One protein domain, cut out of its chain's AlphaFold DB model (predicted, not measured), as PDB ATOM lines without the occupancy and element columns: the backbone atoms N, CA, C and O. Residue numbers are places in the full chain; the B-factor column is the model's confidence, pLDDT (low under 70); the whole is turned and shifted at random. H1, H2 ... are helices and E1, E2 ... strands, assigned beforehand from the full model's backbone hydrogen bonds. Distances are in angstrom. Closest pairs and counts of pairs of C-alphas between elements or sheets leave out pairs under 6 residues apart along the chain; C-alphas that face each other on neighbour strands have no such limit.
ATOM      1  N   PHE A  41      71.976  80.977  15.225       95.00
ATOM      2  CA  PHE A  41      72.405  81.690  16.420       95.00
ATOM      3  C   PHE A  41      71.745  81.121  17.670       95.00
ATOM      4  O   PHE A  41      70.582  80.710  17.649       95.00
ATOM      5  N   LYS A  42      72.455  81.152  18.794       95.50
ATOM      6  CA  LYS A  42      71.873  80.914  20.116       95.50
ATOM      7  C   LYS A  42      71.219  82.188  20.619       95.50
ATOM      8  O   LYS A  42      71.824  83.262  20.608       95.50
ATOM      9  N   ALA A  43      70.002  82.061  21.117       95.25
ATOM     10  CA  ALA A  43      69.248  83.156  21.691       95.25
ATOM     11  C   ALA A  43      68.558  82.740  22.992       95.25
ATOM     12  O   ALA A  43      68.210  81.576  23.179       95.25
ATOM     13  N   ILE A  44      68.343  83.705  23.882       93.62
ATOM     14  CA  ILE A  44      67.505  83.555  25.070       93.62
ATOM     15  C   ILE A  44      66.118  84.140  24.797       93.62
ATOM     16  O   ILE A  44      65.991  85.253  24.279       93.62
ATOM     17  N   ALA A  45      65.067  83.396  25.132       94.06
ATOM     18  CA  ALA A  45      63.693  83.861  25.001       94.06
ATOM     19  C   ALA A  45      63.362  84.903  26.084       94.06
ATOM     20  O   ALA A  45      63.434  84.632  27.281       94.06
ATOM     21  N   LEU A  46      62.959  86.103  25.668       92.38
ATOM     22  CA  LEU A  46      62.594  87.218  26.549       92.38
ATOM     23  C   LEU A  46      61.102  87.206  26.919       92.38
ATOM     24  O   LEU A  46      60.699  87.695  27.979       92.38
ATOM     25  N   THR A  47      60.259  86.635  26.060       92.69
ATOM     26  CA  THR A  47      58.819  86.488  26.299       92.69
ATOM     27  C   THR A  47      58.369  85.048  26.091       92.69
ATOM     28  O   THR A  47      59.022  84.260  25.412       92.69
ATOM     29  N   ASN A  48      57.236  84.696  26.700       92.31
ATOM     30  CA  ASN A  48      56.578  83.423  26.424       92.31
ATOM     31  C   ASN A  48      56.050  83.411  24.988       92.31
ATOM     32  O   ASN A  48      55.570  84.431  24.492       92.31
ATOM     33  N   SER A  49      56.061  82.240  24.355       93.25
ATOM     34  CA  SER A  49      55.480  82.058  23.028       93.25
ATOM     35  C   SER A  49      53.979  82.381  23.028       93.25
ATOM     36  O   SER A  49      53.194  81.714  23.712       93.25
ATOM     37  N   GLN A  50      53.570  83.364  22.232       93.19
ATOM     38  CA  GLN A  50      52.173  83.714  21.982       93.19
ATOM     39  C   GLN A  50      51.722  83.132  20.651       93.19
ATOM     40  O   GLN A  50      52.481  83.132  19.690       93.19
ATOM     41  N   GLN A  51      50.493  82.622  20.578       92.25
ATOM     42  CA  GLN A  51      49.965  82.112  19.317       92.25
ATOM     43  C   GLN A  51      49.652  83.276  18.373       92.25
ATOM     44  O   GLN A  51      48.941  84.196  18.764       92.25
ATOM     45  N   LEU A  52      50.142  83.199  17.139       90.44
ATOM     46  CA  LEU A  52      49.816  84.150  16.084       90.44
ATOM     47  C   LEU A  52      48.465  83.816  15.454       90.44
ATOM     48  O   LEU A  52      48.145  82.648  15.196       90.44
ATOM     49  N   THR A  53      47.704  84.855  15.138       89.06
ATOM     50  CA  THR A  53      46.590  84.759  14.197       89.06
ATOM     51  C   THR A  53      47.116  84.514  12.779       89.06
ATOM     52  O   THR A  53      48.276  84.783  12.457       89.06
ATOM     53  N   ASN A  54      46.255  84.018  11.886       84.06
ATOM     54  CA  ASN A  54      46.637  83.822  10.484       84.06
ATOM     55  C   ASN A  54      47.048  85.140   9.807       84.06
ATOM     56  O   ASN A  54      47.969  85.133   8.997       84.06
ATOM     57  N   VAL A  55      46.391  86.254  10.154       86.00
ATOM     58  CA  VAL A  55      46.683  87.582   9.592       86.00
ATOM     59  C   VAL A  55      48.069  88.058  10.029       86.00
ATOM     60  O   VAL A  55      48.874  88.439   9.183       86.00
ATOM     61  N   GLU A  56      48.392  87.953  11.319       87.31
ATOM     62  CA  GLU A  56      49.721  88.325  11.826       87.31
ATOM     63  C   GLU A  56      50.822  87.434  11.243       87.31
ATOM     64  O   GLU A  56      51.884  87.921  10.863       87.31
ATOM     65  N   ALA A  57      50.566  86.128  11.116       87.06
ATOM     66  CA  ALA A  57      51.522  85.205  10.515       87.06
ATOM     67  C   ALA A  57      51.815  85.531   9.040       87.06
ATOM     68  O   ALA A  57      52.944  85.334   8.596       87.06
ATOM     69  N   ILE A  58      50.826  86.022   8.284       85.56
ATOM     70  CA  ILE A  58      51.030  86.494   6.907       85.56
ATOM     71  C   ILE A  58      51.870  87.774   6.902       85.56
ATOM     72  O   ILE A  58      52.829  87.857   6.139       85.56
ATOM     73  N   GLY A  59      51.552  88.734   7.778       85.75
ATOM     74  CA  GLY A  59      52.292  89.997   7.885       85.75
ATOM     75  C   GLY A  59      53.770  89.817   8.246       85.75
ATOM     76  O   GLY A  59      54.605  90.599   7.812       85.75
ATOM     77  N   LEU A  60      54.106  88.751   8.976       86.06
ATOM     78  CA  LEU A  60      55.479  88.408   9.365       86.06
ATOM     79  C   LEU A  60      56.205  87.518   8.339       86.06
ATOM     80  O   LEU A  60      57.243  86.944   8.651       86.06
ATOM     81  N   GLY A  61      55.643  87.329   7.139       83.12
ATOM     82  CA  GLY A  61      56.240  86.483   6.098       83.12
ATOM     83  C   GLY A  61      56.231  84.985   6.422       83.12
ATOM     84  O   GLY A  61      56.764  84.178   5.668       83.12
ATOM     85  N   ALA A  62      55.575  84.582   7.510       78.31
ATOM     86  CA  ALA A  62      55.483  83.199   7.954       78.31
ATOM     87  C   ALA A  62      54.249  82.487   7.383       78.31
ATOM     88  O   ALA A  62      53.746  81.545   7.997       78.31
ATOM     89  N   ALA A  63      53.696  82.935   6.251       70.00
ATOM     90  CA  ALA A  63      52.514  82.330   5.641       70.00
ATOM     91  C   ALA A  63      52.773  80.854   5.282       70.00
ATOM     92  O   ALA A  63      53.825  80.495   4.759       70.00
ATOM     93  N   SER A  64      51.809  79.974   5.574       62.66
ATOM     94  CA  SER A  64      51.908  78.585   5.111       62.66
ATOM     95  C   SER A  64      51.670  78.565   3.603       62.66
ATOM     96  O   SER A  64      50.877  79.371   3.109       62.66
ATOM     97  N   LYS A  65      52.308  77.639   2.876       61.56
ATOM     98  CA  LYS A  65      52.014  77.434   1.450       61.56
ATOM     99  C   LYS A  65      50.501  77.264   1.260       61.56
ATOM    100  O   LYS A  65      49.833  76.628   2.083       61.56
ATOM    101  N   ALA A  66      49.962  77.867   0.200       49.47
ATOM    102  CA  ALA A  66      48.540  77.808  -0.121       49.47
ATOM    103  C   ALA A  66      48.080  76.335  -0.159       49.47
ATOM    104  O   ALA A  66      48.563  75.558  -0.977       49.47
ATOM    105  N   GLY A  67      47.216  75.943   0.786       57.19
ATOM    106  CA  GLY A  67      46.783  74.551   1.002       57.19
ATOM    107  C   GLY A  67      46.992  74.020   2.429       57.19
ATOM    108  O   GLY A  67      46.270  73.126   2.857       57.19
ATOM    109  N   GLU A  68      47.904  74.617   3.205       58.59
ATOM    110  CA  GLU A  68      48.129  74.287   4.630       58.59
ATOM    111  C   GLU A  68      47.533  75.321   5.604       58.59
ATOM    112  O   GLU A  68      47.694  75.227   6.826       58.59
ATOM    113  N   LEU A  69      46.832  76.315   5.053       54.25
ATOM    114  CA  LEU A  69      46.142  77.384   5.773       54.25
ATOM    115  C   LEU A  69      45.108  76.777   6.737       54.25
ATOM    116  O   LEU A  69      44.018  76.386   6.336       54.25
ATOM    117  N   GLY A  70      45.478  76.670   8.014       57.81
ATOM    118  CA  GLY A  70      44.579  76.281   9.104       57.81
ATOM    119  C   GLY A  70      45.028  75.103   9.968       57.81
ATOM    120  O   GLY A  70      44.448  74.910  11.033       57.81
ATOM    121  N   LYS A  71      46.052  74.325   9.579       70.62
ATOM    122  CA  LYS A  71      46.470  73.150  10.380       70.62
ATOM    123  C   LYS A  71      47.674  73.391  11.284       70.62
ATOM    124  O   LYS A  71      47.761  72.778  12.345       70.62
ATOM    125  N   VAL A  72      48.584  74.280  10.896       83.00
ATOM    126  CA  VAL A  72      49.833  74.492  11.634       83.00
ATOM    127  C   VAL A  72      49.713  75.727  12.515       83.00
ATOM    128  O   VAL A  72      49.586  76.845  12.014       83.00
ATOM    129  N   LYS A  73      49.754  75.525  13.836       87.69
ATOM    130  CA  LYS A  73      49.804  76.633  14.792       87.69
ATOM    131  C   LYS A  73      51.155  77.328  14.679       87.69
ATOM    132  O   LYS A  73      52.192  76.684  14.523       87.69
ATOM    133  N   LYS A  74      51.132  78.652  14.741       90.06
ATOM    134  CA  LYS A  74      52.332  79.482  14.718       90.06
ATOM    135  C   LYS A  74      52.388  80.265  16.003       90.06
ATOM    136  O   LYS A  74      51.357  80.703  16.511       90.06
ATOM    137  N   TYR A  75      53.590  80.413  16.512       93.56
ATOM    138  CA  TYR A  75      53.858  81.126  17.735       93.56
ATOM    139  C   TYR A  75      54.923  82.183  17.484       93.56
ATOM    140  O   TYR A  75      55.770  82.017  16.611       93.56
ATOM    141  N   LYS A  76      54.869  83.262  18.254       95.31
ATOM    142  CA  LYS A  76      55.829  84.356  18.244       95.31
ATOM    143  C   LYS A  76      56.340  84.594  19.655       95.31
ATOM    144  O   LYS A  76      55.564  84.545  20.608       95.31
ATOM    145  N   PHE A  77      57.627  84.870  19.789       95.81
ATOM    146  CA  PHE A  77      58.226  85.365  21.026       95.81
ATOM    147  C   PHE A  77      59.383  86.312  20.714       95.81
ATOM    148  O   PHE A  77      59.943  86.270  19.624       95.81
ATOM    149  N   LYS A  78      59.743  87.166  21.670       96.00
ATOM    150  CA  LYS A  78      60.924  88.029  21.587       96.00
ATOM    151  C   LYS A  78      62.137  87.256  22.077       96.00
ATOM    152  O   LYS A  78      62.041  86.584  23.105       96.00
ATOM    153  N   ALA A  79      63.269  87.367  21.393       95.81
ATOM    154  CA  ALA A  79      64.502  86.707  21.812       95.81
ATOM    155  C   ALA A  79      65.733  87.595  21.635       95.81
ATOM    156  O   ALA A  79      65.824  88.385  20.697       95.81
ATOM    157  N   ARG A  80      66.715  87.421  22.522       95.19
ATOM    158  CA  ARG A  80      68.019  88.073  22.424       95.19
ATOM    159  C   ARG A  80      69.077  87.076  21.992       95.19
ATOM    160  O   ARG A  80      69.292  86.094  22.689       95.19
ATOM    161  N   VAL A  81      69.759  87.337  20.879       95.00
ATOM    162  CA  VAL A  81      70.940  86.572  20.468       95.00
ATOM    163  C   VAL A  81      72.062  86.758  21.493       95.00
ATOM    164  O   VAL A  81      72.424  87.893  21.806       95.00
ATOM    165  N   ILE A  82      72.591  85.650  22.012       93.88
ATOM    166  CA  ILE A  82      73.610  85.607  23.077       93.88
ATOM    167  C   ILE A  82      74.975  85.105  22.590       93.88
ATOM    168  O   ILE A  82      75.904  84.987  23.386       93.88
ATOM    169  N   ASP A  83      75.109  84.779  21.304       88.75
ATOM    170  CA  ASP A  83      76.391  84.330  20.764       88.75
ATOM    171  C   ASP A  83      77.464  85.434  20.824       88.75
ATOM    172  O   ASP A  83      77.145  86.627  20.746       88.75
ATOM    173  N   PRO A  84      78.757  85.063  20.923       84.25
ATOM    174  CA  PRO A  84      79.850  86.003  20.712       84.25
ATOM    175  C   PRO A  84      79.675  86.688  19.355       84.25
ATOM    176  O   PRO A  84      79.409  86.007  18.365       84.25
ATOM    177  N   ASN A  85      79.829  88.013  19.312       83.75
ATOM    178  CA  ASN A  85      79.517  88.844  18.141       83.75
ATOM    179  C   ASN A  85      78.025  88.888  17.783       83.75
ATOM    180  O   ASN A  85      77.681  89.018  16.618       83.75
ATOM    181  N   SER A  86      77.133  88.778  18.766       85.25
ATOM    182  CA  SER A  86      75.693  88.950  18.569       85.25
ATOM    183  C   SER A  86      75.354  90.295  17.906       85.25
ATOM    184  O   SER A  86      75.862  91.334  18.341       85.25
ATOM    185  N   PRO A  87      74.414  90.330  16.944       84.75
ATOM    186  CA  PRO A  87      73.907  91.588  16.401       84.75
ATOM    187  C   PRO A  87      73.170  92.440  17.452       84.75
ATOM    188  O   PRO A  87      72.960  93.632  17.249       84.75
ATOM    189  N   HIS A  88      72.807  91.856  18.598       89.31
ATOM    190  CA  HIS A  88      72.211  92.560  19.734       89.31
ATOM    191  C   HIS A  88      73.242  93.078  20.740       89.31
ATOM    192  O   HIS A  88      72.854  93.528  21.815       89.31
ATOM    193  N   MET A  89      74.545  93.035  20.434       88.12
ATOM    194  CA  MET A  89      75.579  93.510  21.362       88.12
ATOM    195  C   MET A  89      75.449  94.999  21.722       88.12
ATOM    196  O   MET A  89      75.922  95.415  22.775       88.12
ATOM    197  N   PHE A  90      74.807  95.792  20.860       88.31
ATOM    198  CA  PHE A  90      74.560  97.220  21.080       88.31
ATOM    199  C   PHE A  90      73.205  97.510  21.734       88.31
ATOM    200  O   PHE A  90      72.928  98.660  22.069       88.31
ATOM    201  N   LEU A  91      72.352  96.493  21.901       90.75
ATOM    202  CA  LEU A  91      71.082  96.638  22.598       90.75
ATOM    203  C   LEU A  91      71.294  96.409  24.099       90.75
ATOM    204  O   LEU A  91      72.000  95.463  24.480       90.75
ATOM    205  N   PRO A  92      70.679  97.239  24.962       90.94
ATOM    206  CA  PRO A  92      70.763  97.042  26.399       90.94
ATOM    207  C   PRO A  92      70.157  95.690  26.782       90.94
ATOM    208  O   PRO A  92      69.173  95.244  26.186       90.94
ATOM    209  N   ASP A  93      70.740  95.043  27.791       89.12
ATOM    210  CA  ASP A  93      70.172  93.821  28.342       89.12
ATOM    211  C   ASP A  93      68.875  94.158  29.097       89.12
ATOM    212  O   ASP A  93      68.924  94.854  30.118       89.12
ATOM    213  N   PRO A  94      67.701  93.687  28.636       87.56
ATOM    214  CA  PRO A  94      66.457  93.931  29.354       87.56
ATOM    215  C   PRO A  94      66.463  93.316  30.762       87.56
ATOM    216  O   PRO A  94      65.716  93.774  31.624       87.56
ATOM    217  N   CYS A  95      67.294  92.301  31.017       83.00
ATOM    218  CA  CYS A  95      67.386  91.648  32.318       83.00
ATOM    219  C   CYS A  95      68.157  92.511  33.317       83.00
ATOM    220  O   CYS A  95      67.725  92.626  34.464       83.00
ATOM    221  N   ASP A  96      69.217  93.186  32.868       84.19
ATOM    222  CA  ASP A  96      69.975  94.128  33.696       84.19
ATOM    223  C   ASP A  96      69.127  95.356  34.047       84.19
ATOM    224  O   ASP A  96      69.094  95.780  35.202       84.19
ATOM    225  N   LEU A  97      68.372  95.888  33.078       77.31
ATOM    226  CA  LEU A  97      67.452  97.011  33.303       77.31
ATOM    227  C   LEU A  97      66.355  96.656  34.316       77.31
ATOM    228  O   LEU A  97      66.056  97.438  35.221       77.31
ATOM    229  N   ALA A  98      65.785  95.453  34.205       75.06
ATOM    230  CA  ALA A  98      64.790  94.971  35.155       75.06
ATOM    231  C   ALA A  98      65.388  94.755  36.553       75.06
ATOM    232  O   ALA A  98      64.747  95.092  37.548       75.06
ATOM    233  N   ALA A  99      66.614  94.228  36.639       73.19
ATOM    234  CA  ALA A  99      67.330  94.055  37.902       73.19
ATOM    235  C   ALA A  99      67.670  95.399  38.568       73.19
ATOM    236  O   ALA A  99      67.659  95.494  39.794       73.19
ATOM    237  N   ALA A 100      67.902  96.447  37.772       72.19
ATOM    238  CA  ALA A 100      68.078  97.819  38.240       72.19
ATOM    239  C   ALA A 100      66.764  98.500  38.687       72.19
ATOM    240  O   ALA A 100      66.801  99.618  39.194       72.19
ATOM    241  N   GLY A 101      65.610  97.841  38.524       79.38
ATOM    242  CA  GLY A 101      64.295  98.361  38.908       79.38
ATOM    243  C   GLY A 101      63.604  99.223  37.846       79.38
ATOM    244  O   GLY A 101      62.482  99.672  38.076       79.38
ATOM    245  N   ASP A 102      64.209  99.418  36.669       82.38
ATOM    246  CA  ASP A 102      63.618 100.184  35.564       82.38
ATOM    247  C   ASP A 102      62.797  99.272  34.639       82.38
ATOM    248  O   ASP A 102      63.174  98.919  33.516       82.38
ATOM    249  N   VAL A 103      61.643  98.842  35.152       81.94
ATOM    250  CA  VAL A 103      60.707  97.977  34.421       81.94
ATOM    251  C   VAL A 103      60.250  98.605  33.090       81.94
ATOM    252  O   VAL A 103      60.234  97.880  32.090       81.94
ATOM    253  N   PRO A 104      59.905  99.909  33.003       83.81
ATOM    254  CA  PRO A 104      59.536 100.533  31.733       83.81
ATOM    255  C   PRO A 104      60.650 100.481  30.679       83.81
ATOM    256  O   PRO A 104      60.382 100.092  29.537       83.81
ATOM    257  N   ALA A 105      61.895 100.808  31.043       84.44
ATOM    258  CA  ALA A 105      63.015 100.728  30.109       84.44
ATOM    259  C   ALA A 105      63.291  99.284  29.683       84.44
ATOM    260  O   ALA A 105      63.542  99.031  28.506       84.44
ATOM    261  N   ALA A 106      63.171  98.324  30.600       84.38
ATOM    262  CA  ALA A 106      63.325  96.911  30.284       84.38
ATOM    263  C   ALA A 106      62.256  96.413  29.292       84.38
ATOM    264  O   ALA A 106      62.579  95.712  28.333       84.38
ATOM    265  N   VAL A 107      60.989  96.813  29.455       84.88
ATOM    266  CA  VAL A 107      59.916  96.489  28.494       84.88
ATOM    267  C   VAL A 107      60.192  97.115  27.126       84.88
ATOM    268  O   VAL A 107      60.018  96.443  26.107       84.88
ATOM    269  N   SER A 108      60.657  98.367  27.096       88.56
ATOM    270  CA  SER A 108      61.067  99.042  25.859       88.56
ATOM    271  C   SER A 108      62.228  98.308  25.177       88.56
ATOM    272  O   SER A 108      62.160  98.011  23.985       88.56
ATOM    273  N   ALA A 109      63.244  97.906  25.945       89.25
ATOM    274  CA  ALA A 109      64.373  97.130  25.448       89.25
ATOM    275  C   ALA A 109      63.920  95.790  24.853       89.25
ATOM    276  O   ALA A 109      64.353  95.443  23.759       89.25
ATOM    277  N   ILE A 110      62.988  95.064  25.488       92.00
ATOM    278  CA  ILE A 110      62.433  93.813  24.932       92.00
ATOM    279  C   ILE A 110      61.825  94.032  23.540       92.00
ATOM    280  O   ILE A 110      61.979  93.171  22.675       92.00
ATOM    281  N   GLN A 111      61.166  95.167  23.284       91.94
ATOM    282  CA  GLN A 111      60.571  95.437  21.968       91.94
ATOM    283  C   GLN A 111      61.597  95.628  20.854       91.94
ATOM    284  O   GLN A 111      61.295  95.315  19.703       91.94
ATOM    285  N   GLN A 112      62.802  96.082  21.198       94.19
ATOM    286  CA  GLN A 112      63.902  96.290  20.252       94.19
ATOM    287  C   GLN A 112      64.583  94.980  19.824       94.19
ATOM    288  O   GLN A 112      65.417  94.990  18.926       94.19
ATOM    289  N   HIS A 113      64.234  93.856  20.453       95.19
ATOM    290  CA  HIS A 113      64.780  92.542  20.131       95.19
ATOM    291  C   HIS A 113      63.960  91.809  19.055       95.19
ATOM    292  O   HIS A 113      62.783  92.113  18.817       95.19
ATOM    293  N   THR A 114      64.586  90.806  18.433       96.19
ATOM    294  CA  THR A 114      64.031  90.031  17.315       96.19
ATOM    295  C   THR A 114      62.778  89.249  17.685       96.19
ATOM    296  O   THR A 114      62.707  88.601  18.734       96.19
ATOM    297  N   ASP A 115      61.806  89.269  16.777       96.12
ATOM    298  CA  ASP A 115      60.635  88.406  16.803       96.12
ATOM    299  C   ASP A 115      60.964  87.042  16.204       96.12
ATOM    300  O   ASP A 115      61.289  86.922  15.027       96.12
ATOM    301  N   ILE A 116      60.841  85.989  17.000       95.94
ATOM    302  CA  ILE A 116      61.095  84.621  16.561       95.94
ATOM    303  C   ILE A 116      59.780  83.915  16.301       95.94
ATOM    304  O   ILE A 116      58.916  83.840  17.178       95.94
ATOM    305  N   ILE A 117      59.650  83.366  15.097       94.38
ATOM    306  CA  ILE A 117      58.486  82.599  14.679       94.38
ATOM    307  C   ILE A 117      58.758  81.111  14.872       94.38
ATOM    308  O   ILE A 117      59.657  80.533  14.264       94.38
ATOM    309  N   GLN A 118      57.941  80.477  15.704       92.69
ATOM    310  CA  GLN A 118      57.924  79.037  15.910       92.69
ATOM    311  C   GLN A 118      56.735  78.428  15.169       92.69
ATOM    312  O   GLN A 118      55.579  78.767  15.423       92.69
ATOM    313  N   ILE A 119      57.017  77.501  14.255       89.31
ATOM    314  CA  ILE A 119      56.011  76.804  13.455       89.31
ATOM    315  C   ILE A 119      55.837  75.391  14.027       89.31
ATOM    316  O   ILE A 119      56.729  74.551  13.909       89.31
ATOM    317  N   ASP A 120      54.665  75.104  14.604       80.62
ATOM    318  CA  ASP A 120      54.316  73.865  15.338       80.62
ATOM    319  C   ASP A 120      54.240  72.601  14.447       80.62
ATOM    320  O   ASP A 120      53.732  71.557  14.847       80.62
ATOM    321  N   ALA A 121      54.736  72.673  13.209       59.19
ATOM    322  CA  ALA A 121      54.954  71.509  12.351       59.19
ATOM    323  C   ALA A 121      56.259  70.769  12.702       59.19
ATOM    324  O   ALA A 121      56.417  69.591  12.384       59.19
ATOM    325  N   THR A 122      57.199  71.452  13.361       54.97
ATOM    326  CA  THR A 122      58.558  70.962  13.610       54.97
ATOM    327  C   THR A 122      58.706  70.445  15.042       54.97
ATOM    328  O   THR A 122      59.088  71.188  15.926       54.97
ATOM    329  N   LEU A 123      58.379  69.160  15.256       48.81
ATOM    330  CA  LEU A 123      58.835  68.215  16.310       48.81
ATOM    331  C   LEU A 123      58.816  68.595  17.810       48.81
ATOM    332  O   LEU A 123      58.766  67.696  18.650       48.81
ATOM    333  N   SER A 124      58.788  69.861  18.202       56.03
ATOM    334  CA  SER A 124      58.665  70.298  19.580       56.03
ATOM    335  C   SER A 124      57.237  70.783  19.810       56.03
ATOM    336  O   SER A 124      56.955  71.970  19.676       56.03
ATOM    337  N   LYS A 125      56.353  69.904  20.307       66.44
ATOM    338  CA  LYS A 125      55.072  70.297  20.957       66.44
ATOM    339  C   LYS A 125      55.265  71.241  22.163       66.44
ATOM    340  O   LYS A 125      54.343  71.543  22.916       66.44
ATOM    341  N   GLN A 126      56.508  71.615  22.416       79.12
ATOM    342  CA  GLN A 126      56.995  72.349  23.543       79.12
ATOM    343  C   GLN A 126      57.035  73.829  23.173       79.12
ATOM    344  O   GLN A 126      57.860  74.280  22.384       79.12
ATOM    345  N   ARG A 127      56.110  74.578  23.774       88.31
ATOM    346  CA  ARG A 127      56.092  76.039  23.729       88.31
ATOM    347  C   ARG A 127      57.340  76.592  24.398       88.31
ATOM    348  O   ARG A 127      57.662  76.158  25.511       88.31
ATOM    349  N   VAL A 128      58.009  77.524  23.725       91.94
ATOM    350  CA  VAL A 128      59.138  78.267  24.286       91.94
ATOM    351  C   VAL A 128      58.625  79.157  25.416       91.94
ATOM    352  O   VAL A 128      57.631  79.876  25.270       91.94
ATOM    353  N   GLN A 129      59.277  79.063  26.565       91.00
ATOM    354  CA  GLN A 129      59.008  79.890  27.731       91.00
ATOM    355  C   GLN A 129      60.095  80.952  27.865       91.00
ATOM    356  O   GLN A 129      61.213  80.784  27.379       91.00
ATOM    357  N   ARG A 130      59.762  82.062  28.524       89.44
ATOM    358  CA  ARG A 130      60.745  83.073  28.913       89.44
ATOM    359  C   ARG A 130      61.888  82.395  29.681       89.44
ATOM    360  O   ARG A 130      61.628  81.615  30.590       89.44
ATOM    361  N   GLY A 131      63.127  82.732  29.331       87.19
ATOM    362  CA  GLY A 131      64.347  82.179  29.921       87.19
ATOM    363  C   GLY A 131      64.928  80.980  29.168       87.19
ATOM    364  O   GLY A 131      66.109  80.686  29.336       87.19
ATOM    365  N   ASP A 132      64.154  80.324  28.298       91.31
ATOM    366  CA  ASP A 132      64.658  79.204  27.501       91.31
ATOM    367  C   ASP A 132      65.788  79.648  26.561       91.31
ATOM    368  O   ASP A 132      65.724  80.714  25.939       91.31
ATOM    369  N   ILE A 133      66.797  78.788  26.405       92.94
ATOM    370  CA  ILE A 133      67.849  78.963  25.403       92.94
ATOM    371  C   ILE A 133      67.443  78.185  24.159       92.94
ATOM    372  O   ILE A 133      67.255  76.965  24.185       92.94
ATOM    373  N   VAL A 134      67.334  78.901  23.052       94.00
ATOM    374  CA  VAL A 134      66.893  78.392  21.759       94.00
ATOM    375  C   VAL A 134      67.972  78.622  20.710       94.00
ATOM    376  O   VAL A 134      68.783  79.539  20.807       94.00
ATOM    377  N   GLU A 135      67.986  77.776  19.695       95.25
ATOM    378  CA  GLU A 135      68.675  78.038  18.442       95.25
ATOM    379  C   GLU A 135      67.666  78.646  17.471       95.25
ATOM    380  O   GLU A 135      66.564  78.116  17.284       95.25
ATOM    381  N   ILE A 136      68.044  79.762  16.865       95.25
ATOM    382  CA  ILE A 136      67.249  80.488  15.884       95.25
ATOM    383  C   ILE A 136      68.018  80.592  14.575       95.25
ATOM    384  O   ILE A 136      69.245  80.541  14.568       95.25
ATOM    385  N   GLN A 137      67.292  80.762  13.482       94.88
ATOM    386  CA  GLN A 137      67.837  81.055  12.170       94.88
ATOM    387  C   GLN A 137      67.419  82.468  11.770       94.88
ATOM    388  O   GLN A 137      66.236  82.809  11.847       94.88
ATOM    389  N   LEU A 138      68.378  83.295  11.369       94.44
ATOM    390  CA  LEU A 138      68.119  84.644  10.880       94.44
ATOM    391  C   LEU A 138      68.324  84.694   9.368       94.44
ATOM    392  O   LEU A 138      69.261  84.101   8.832       94.44
ATOM    393  N   ASN A 139      67.466  85.437   8.673       91.62
ATOM    394  CA  ASN A 139      67.608  85.622   7.234       91.62
ATOM    395  C   ASN A 139      68.744  86.605   6.947       91.62
ATOM    396  O   ASN A 139      68.806  87.679   7.548       91.62
ATOM    397  N   LYS A 140      69.630  86.263   6.008       88.81
ATOM    398  CA  LYS A 140      70.639  87.205   5.514       88.81
ATOM    399  C   LYS A 140      69.963  88.318   4.708       88.81
ATOM    400  O   LYS A 140      69.142  88.057   3.832       88.81
ATOM    401  N   ASN A 141      70.353  89.549   4.990       82.44
ATOM    402  CA  ASN A 141      70.105  90.744   4.194       82.44
ATOM    403  C   ASN A 141      71.426  91.172   3.514       82.44
ATOM    404  O   ASN A 141      72.472  90.565   3.741       82.44
ATOM    405  N   VAL A 142      71.398  92.214   2.678       77.25
ATOM    406  CA  VAL A 142      72.530  92.650   1.833       77.25
ATOM    407  C   VAL A 142      73.815  92.913   2.638       77.25
ATOM    408  O   VAL A 142      74.904  92.649   2.140       77.25
ATOM    409  N   PHE A 143      73.702  93.383   3.887       72.00
ATOM    410  CA  PHE A 143      74.860  93.750   4.721       72.00
ATOM    411  C   PHE A 143      74.880  93.117   6.123       72.00
ATOM    412  O   PHE A 143      75.887  93.201   6.822       72.00
ATOM    413  N   CYS A 144      73.775  92.525   6.574       83.50
ATOM    414  CA  CYS A 144      73.624  91.970   7.922       83.50
ATOM    415  C   CYS A 144      72.451  90.983   7.961       83.50
ATOM    416  O   CYS A 144      71.861  90.696   6.928       83.50
ATOM    417  N   TYR A 145      72.095  90.462   9.133       89.75
ATOM    418  CA  TYR A 145      70.872  89.676   9.297       89.75
ATOM    419  C   TYR A 145      69.644  90.569   9.466       89.75
ATOM    420  O   TYR A 145      69.738  91.673  10.003       89.75
ATOM    421  N   ASP A 146      68.484  90.066   9.055       90.31
ATOM    422  CA  ASP A 146      67.202  90.610   9.487       90.31
ATOM    423  C   ASP A 146      67.042  90.375  10.996       90.31
ATOM    424  O   ASP A 146      66.891  89.245  11.461       90.31
ATOM    425  N   LEU A 147      67.128  91.462  11.764       92.12
ATOM    426  CA  LEU A 147      66.975  91.443  13.219       92.12
ATOM    427  C   LEU A 147      65.534  91.682  13.660       92.12
ATOM    428  O   LEU A 147      65.265  91.645  14.859       92.12
ATOM    429  N   GLN A 148      64.613  91.942  12.731       92.88
ATOM    430  CA  GLN A 148      63.201  92.091  13.052       92.88
ATOM    431  C   GLN A 148      62.552  90.722  13.206       92.88
ATOM    432  O   GLN A 148      61.857  90.504  14.198       92.88
ATOM    433  N   VAL A 149      62.811  89.799  12.271       94.62
ATOM    434  CA  VAL A 149      62.175  88.477  12.242       94.62
ATOM    435  C   VAL A 149      63.194  87.348  12.065       94.62
ATOM    436  O   VAL A 149      63.997  87.344  11.136       94.62
ATOM    437  N   GLY A 150      63.105  86.342  12.934       94.50
ATOM    438  CA  GLY A 150      63.856  85.091  12.859       94.50
ATOM    439  C   GLY A 150      62.952  83.861  12.916       94.50
ATOM    440  O   GLY A 150      61.776  83.936  13.274       94.50
ATOM    441  N   LEU A 151      63.510  82.699  12.591       94.06
ATOM    442  CA  LEU A 151      62.832  81.407  12.672       94.06
ATOM    443  C   LEU A 151      63.379  80.590  13.838       94.06
ATOM    444  O   LEU A 151      64.581  80.525  14.071       94.06
ATOM    445  N   PHE A 152      62.491  79.939  14.580       94.56
ATOM    446  CA  PHE A 152      62.886  78.970  15.594       94.56
ATOM    447  C   PHE A 152      63.418  77.695  14.924       94.56
ATOM    448  O   PHE A 152      62.718  77.097  14.108       94.56
ATOM    449  N   SER A 153      64.626  77.266  15.303       92.75
ATOM    450  CA  SER A 153      65.229  76.006  14.852       92.75
ATOM    451  C   SER A 153      64.992  74.896  15.877       92.75
ATOM    452  O   SER A 153      64.306  73.911  15.598       92.75
ATOM    453  N   LYS A 154      65.533  75.056  17.093       92.50
ATOM    454  CA  LYS A 154      65.412  74.053  18.159       92.50
ATOM    455  C   LYS A 154      65.547  74.648  19.555       92.50
ATOM    456  O   LYS A 154      66.189  75.671  19.760       92.50
ATOM    457  N   LEU A 155      64.989  73.956  20.540       92.44
ATOM    458  CA  LEU A 155      65.203  74.254  21.953       92.44
ATOM    459  C   LEU A 155      66.522  73.608  22.410       92.44
ATOM    460  O   LEU A 155      66.683  72.397  22.274       92.44
ATOM    461  N   LEU A 156      67.457  74.406  22.931       92.12
ATOM    462  CA  LEU A 156      68.765  73.933  23.398       92.12
ATOM    463  C   LEU A 156      68.748  73.592  24.888       92.12
ATOM    464  O   LEU A 156      69.277  72.560  25.290       92.12
ATOM    465  N   ALA A 157      68.139  74.456  25.700       90.62
ATOM    466  CA  ALA A 157      67.998  74.255  27.134       90.62
ATOM    467  C   ALA A 157      66.702  74.898  27.637       90.62
ATOM    468  O   ALA A 157      66.355  76.009  27.238       90.62
ATOM    469  N   ARG A 158      66.003  74.190  28.527       88.75
ATOM    470  CA  ARG A 158      64.887  74.745  29.297       88.75
ATOM    471  C   ARG A 158      65.424  75.507  30.494       88.75
ATOM    472  O   ARG A 158      66.336  75.010  31.157       88.75
ATOM    473  N   ASP A 159      64.790  76.618  30.837       72.75
ATOM    474  CA  ASP A 159      64.968  77.182  32.172       72.75
ATOM    475  C   ASP A 159      64.211  76.316  33.198       72.75
ATOM    476  O   ASP A 159      63.063  76.568  33.555       72.75
ATOM    477  N   THR A 160      64.824  75.210  33.635       54.31
ATOM    478  CA  THR A 160      64.248  74.335  34.676       54.31
ATOM    479  C   THR A 160      64.525  74.839  36.088       54.31
ATOM    480  O   THR A 160      64.014  74.274  37.050       54.31
ATOM    481  N   ASN A 161      65.364  75.864  36.237       49.31
ATOM    482  CA  ASN A 161      65.759  76.417  37.520       49.31
ATOM    483  C   ASN A 161      65.903  77.922  37.366       49.31
ATOM    484  O   ASN A 161      67.012  78.423  37.155       49.31
ATOM    485  N   VAL A 162      64.778  78.599  37.597       47.31
ATOM    486  CA  VAL A 162      64.657  80.046  37.790       47.31
ATOM    487  C   VAL A 162      65.885  80.556  38.562       47.31
ATOM    488  O   VAL A 162      66.603  81.411  38.082       47.31
ATOM    489  N   SER A 163      66.298  79.917  39.659       43.91
ATOM    490  CA  SER A 163      67.454  80.340  40.472       43.91
ATOM    491  C   SER A 163      68.858  80.230  39.837       43.91
ATOM    492  O   SER A 163      69.785  80.866  40.337       43.91
ATOM    493  N   SER A 164      69.061  79.412  38.795       43.09
ATOM    494  CA  SER A 164      70.397  79.070  38.261       43.09
ATOM    495  C   SER A 164      70.803  79.871  37.020       43.09
ATOM    496  O   SER A 164      71.978  80.201  36.876       43.09
ATOM    497  N   LEU A 165      69.840  80.273  36.186       43.09
ATOM    498  CA  LEU A 165      70.056  81.237  35.099       43.09
ATOM    499  C   LEU A 165      69.928  82.690  35.595       43.09
ATOM    500  O   LEU A 165      70.580  83.585  35.060       43.09
ATOM    501  N   LEU A 166      69.182  82.927  36.684       42.03
ATOM    502  CA  LEU A 166      68.941  84.254  37.274       42.03
ATOM    503  C   LEU A 166      70.143  84.940  37.931       42.03
ATOM    504  O   LEU A 166      70.084  86.140  38.170       42.03
ATOM    505  N   ARG A 167      71.220  84.222  38.265       45.66
ATOM    506  CA  ARG A 167      72.407  84.853  38.879       45.66
ATOM    507  C   ARG A 167      73.446  85.317  37.865       45.66
ATOM    508  O   ARG A 167      74.454  85.883  38.271       45.66
TER     509      ARG A 167
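What this domain is: This is residues 41 to 167 of the 422 residues of an uncharacterized protein of Candidatus Pacearchaeota archaeon (UniProt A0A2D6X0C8). A small closed barrel of five strands makes the core, with H1 on it near the beginning of E2 and the helical hairpin of H2 and H3 on it through H3. The long link of residues 60 to 73 loops away from the barrel, and the short H4 follows E5 off the barrel. The 127 printed residues hold four named helices and five named strands, in the order E1 H1 E2 H2 H3 E3 E4 E5 H4. Round the mixed barrel run E1, E2, E3, E5, E4 and back to E1; the class is mixed, helices and strands. The whole is compact, with a radius of gyration of the C-alphas of 14.9 A and spans of 48 by 36 by 27 A.

How they stand to each other: In the barrel, E2, residues 74 to 81, and E3, residues 114 to 119, are antiparallel neighbours, with N 77 and O 116 3.1 A apart. E3 is parallel to E5, residues 145 to 157, with N 117 and O 150 at 2.9 A. E5 forms a hairpin with E4, residues 133 to 140, and N 137 and O 151 are 2.8 A apart. E4 is antiparallel to E1, residues 41 to 45, with N 43 and O 134 at 2.8 A. E1 and E2 are antiparallel neighbours, with N 44 and O 80 at 2.8 A, and the barrel is closed, each strand of the ring with two neighbours. E2 bends by 58 degrees at residue 78 and E5 by 97 degrees at residue 148. The pairing of E2 is staggered: residues 74 to 79 pair with E3 and residues 79 to 81 with E1. H1, residues 54 to 59, is on the barrel; its closest C-alpha to E2 is that of Ala 57, 7.1 A from that of Lys 74. H3, residues 103 to 111, is on it too, with the C-alphas of Ile 110 and Lys 78, the closest of H3 and E2, 6.8 A apart. H2, residues 94 to 99, is not on it but touches H3, closest at the C-alphas of Pro 94 and Ala 106, 4.4 A, with a shallow tilt of 14 degrees, opposite ways. H4, residues 162 to 165, is not on the barrel and is apart from H2 and H3. In H1, H2 and H3 every O i to N i+4 pair is within hydrogen-bond range; H4 is too short for such a pair.

Where its parts are: E1 begins at C-alpha 41 (72.405, 81.690, 16.420). E5 is the longest strand by residues, 23.8 A, and ends at C-alpha 157 (67.998, 74.255, 27.134); E4 measures 21.7 A, E2 20.7 A and E3 15.9 A. H3 measures 12.7 A. H4 ends at C-alpha 165 (70.056, 81.237, 35.099).

The domain as a whole: The C-alphas of Gly 67 and Ala 100, the two farthest apart, are 48.8 A from each other. The printed part has no cut; the links H1 to E2, E2 to H2 and E3 to E4 are long. The mean pLDDT of the printed part is 82.9, and it is under 70 at residues 64 to 70, 121 to 125 and 160 to 167.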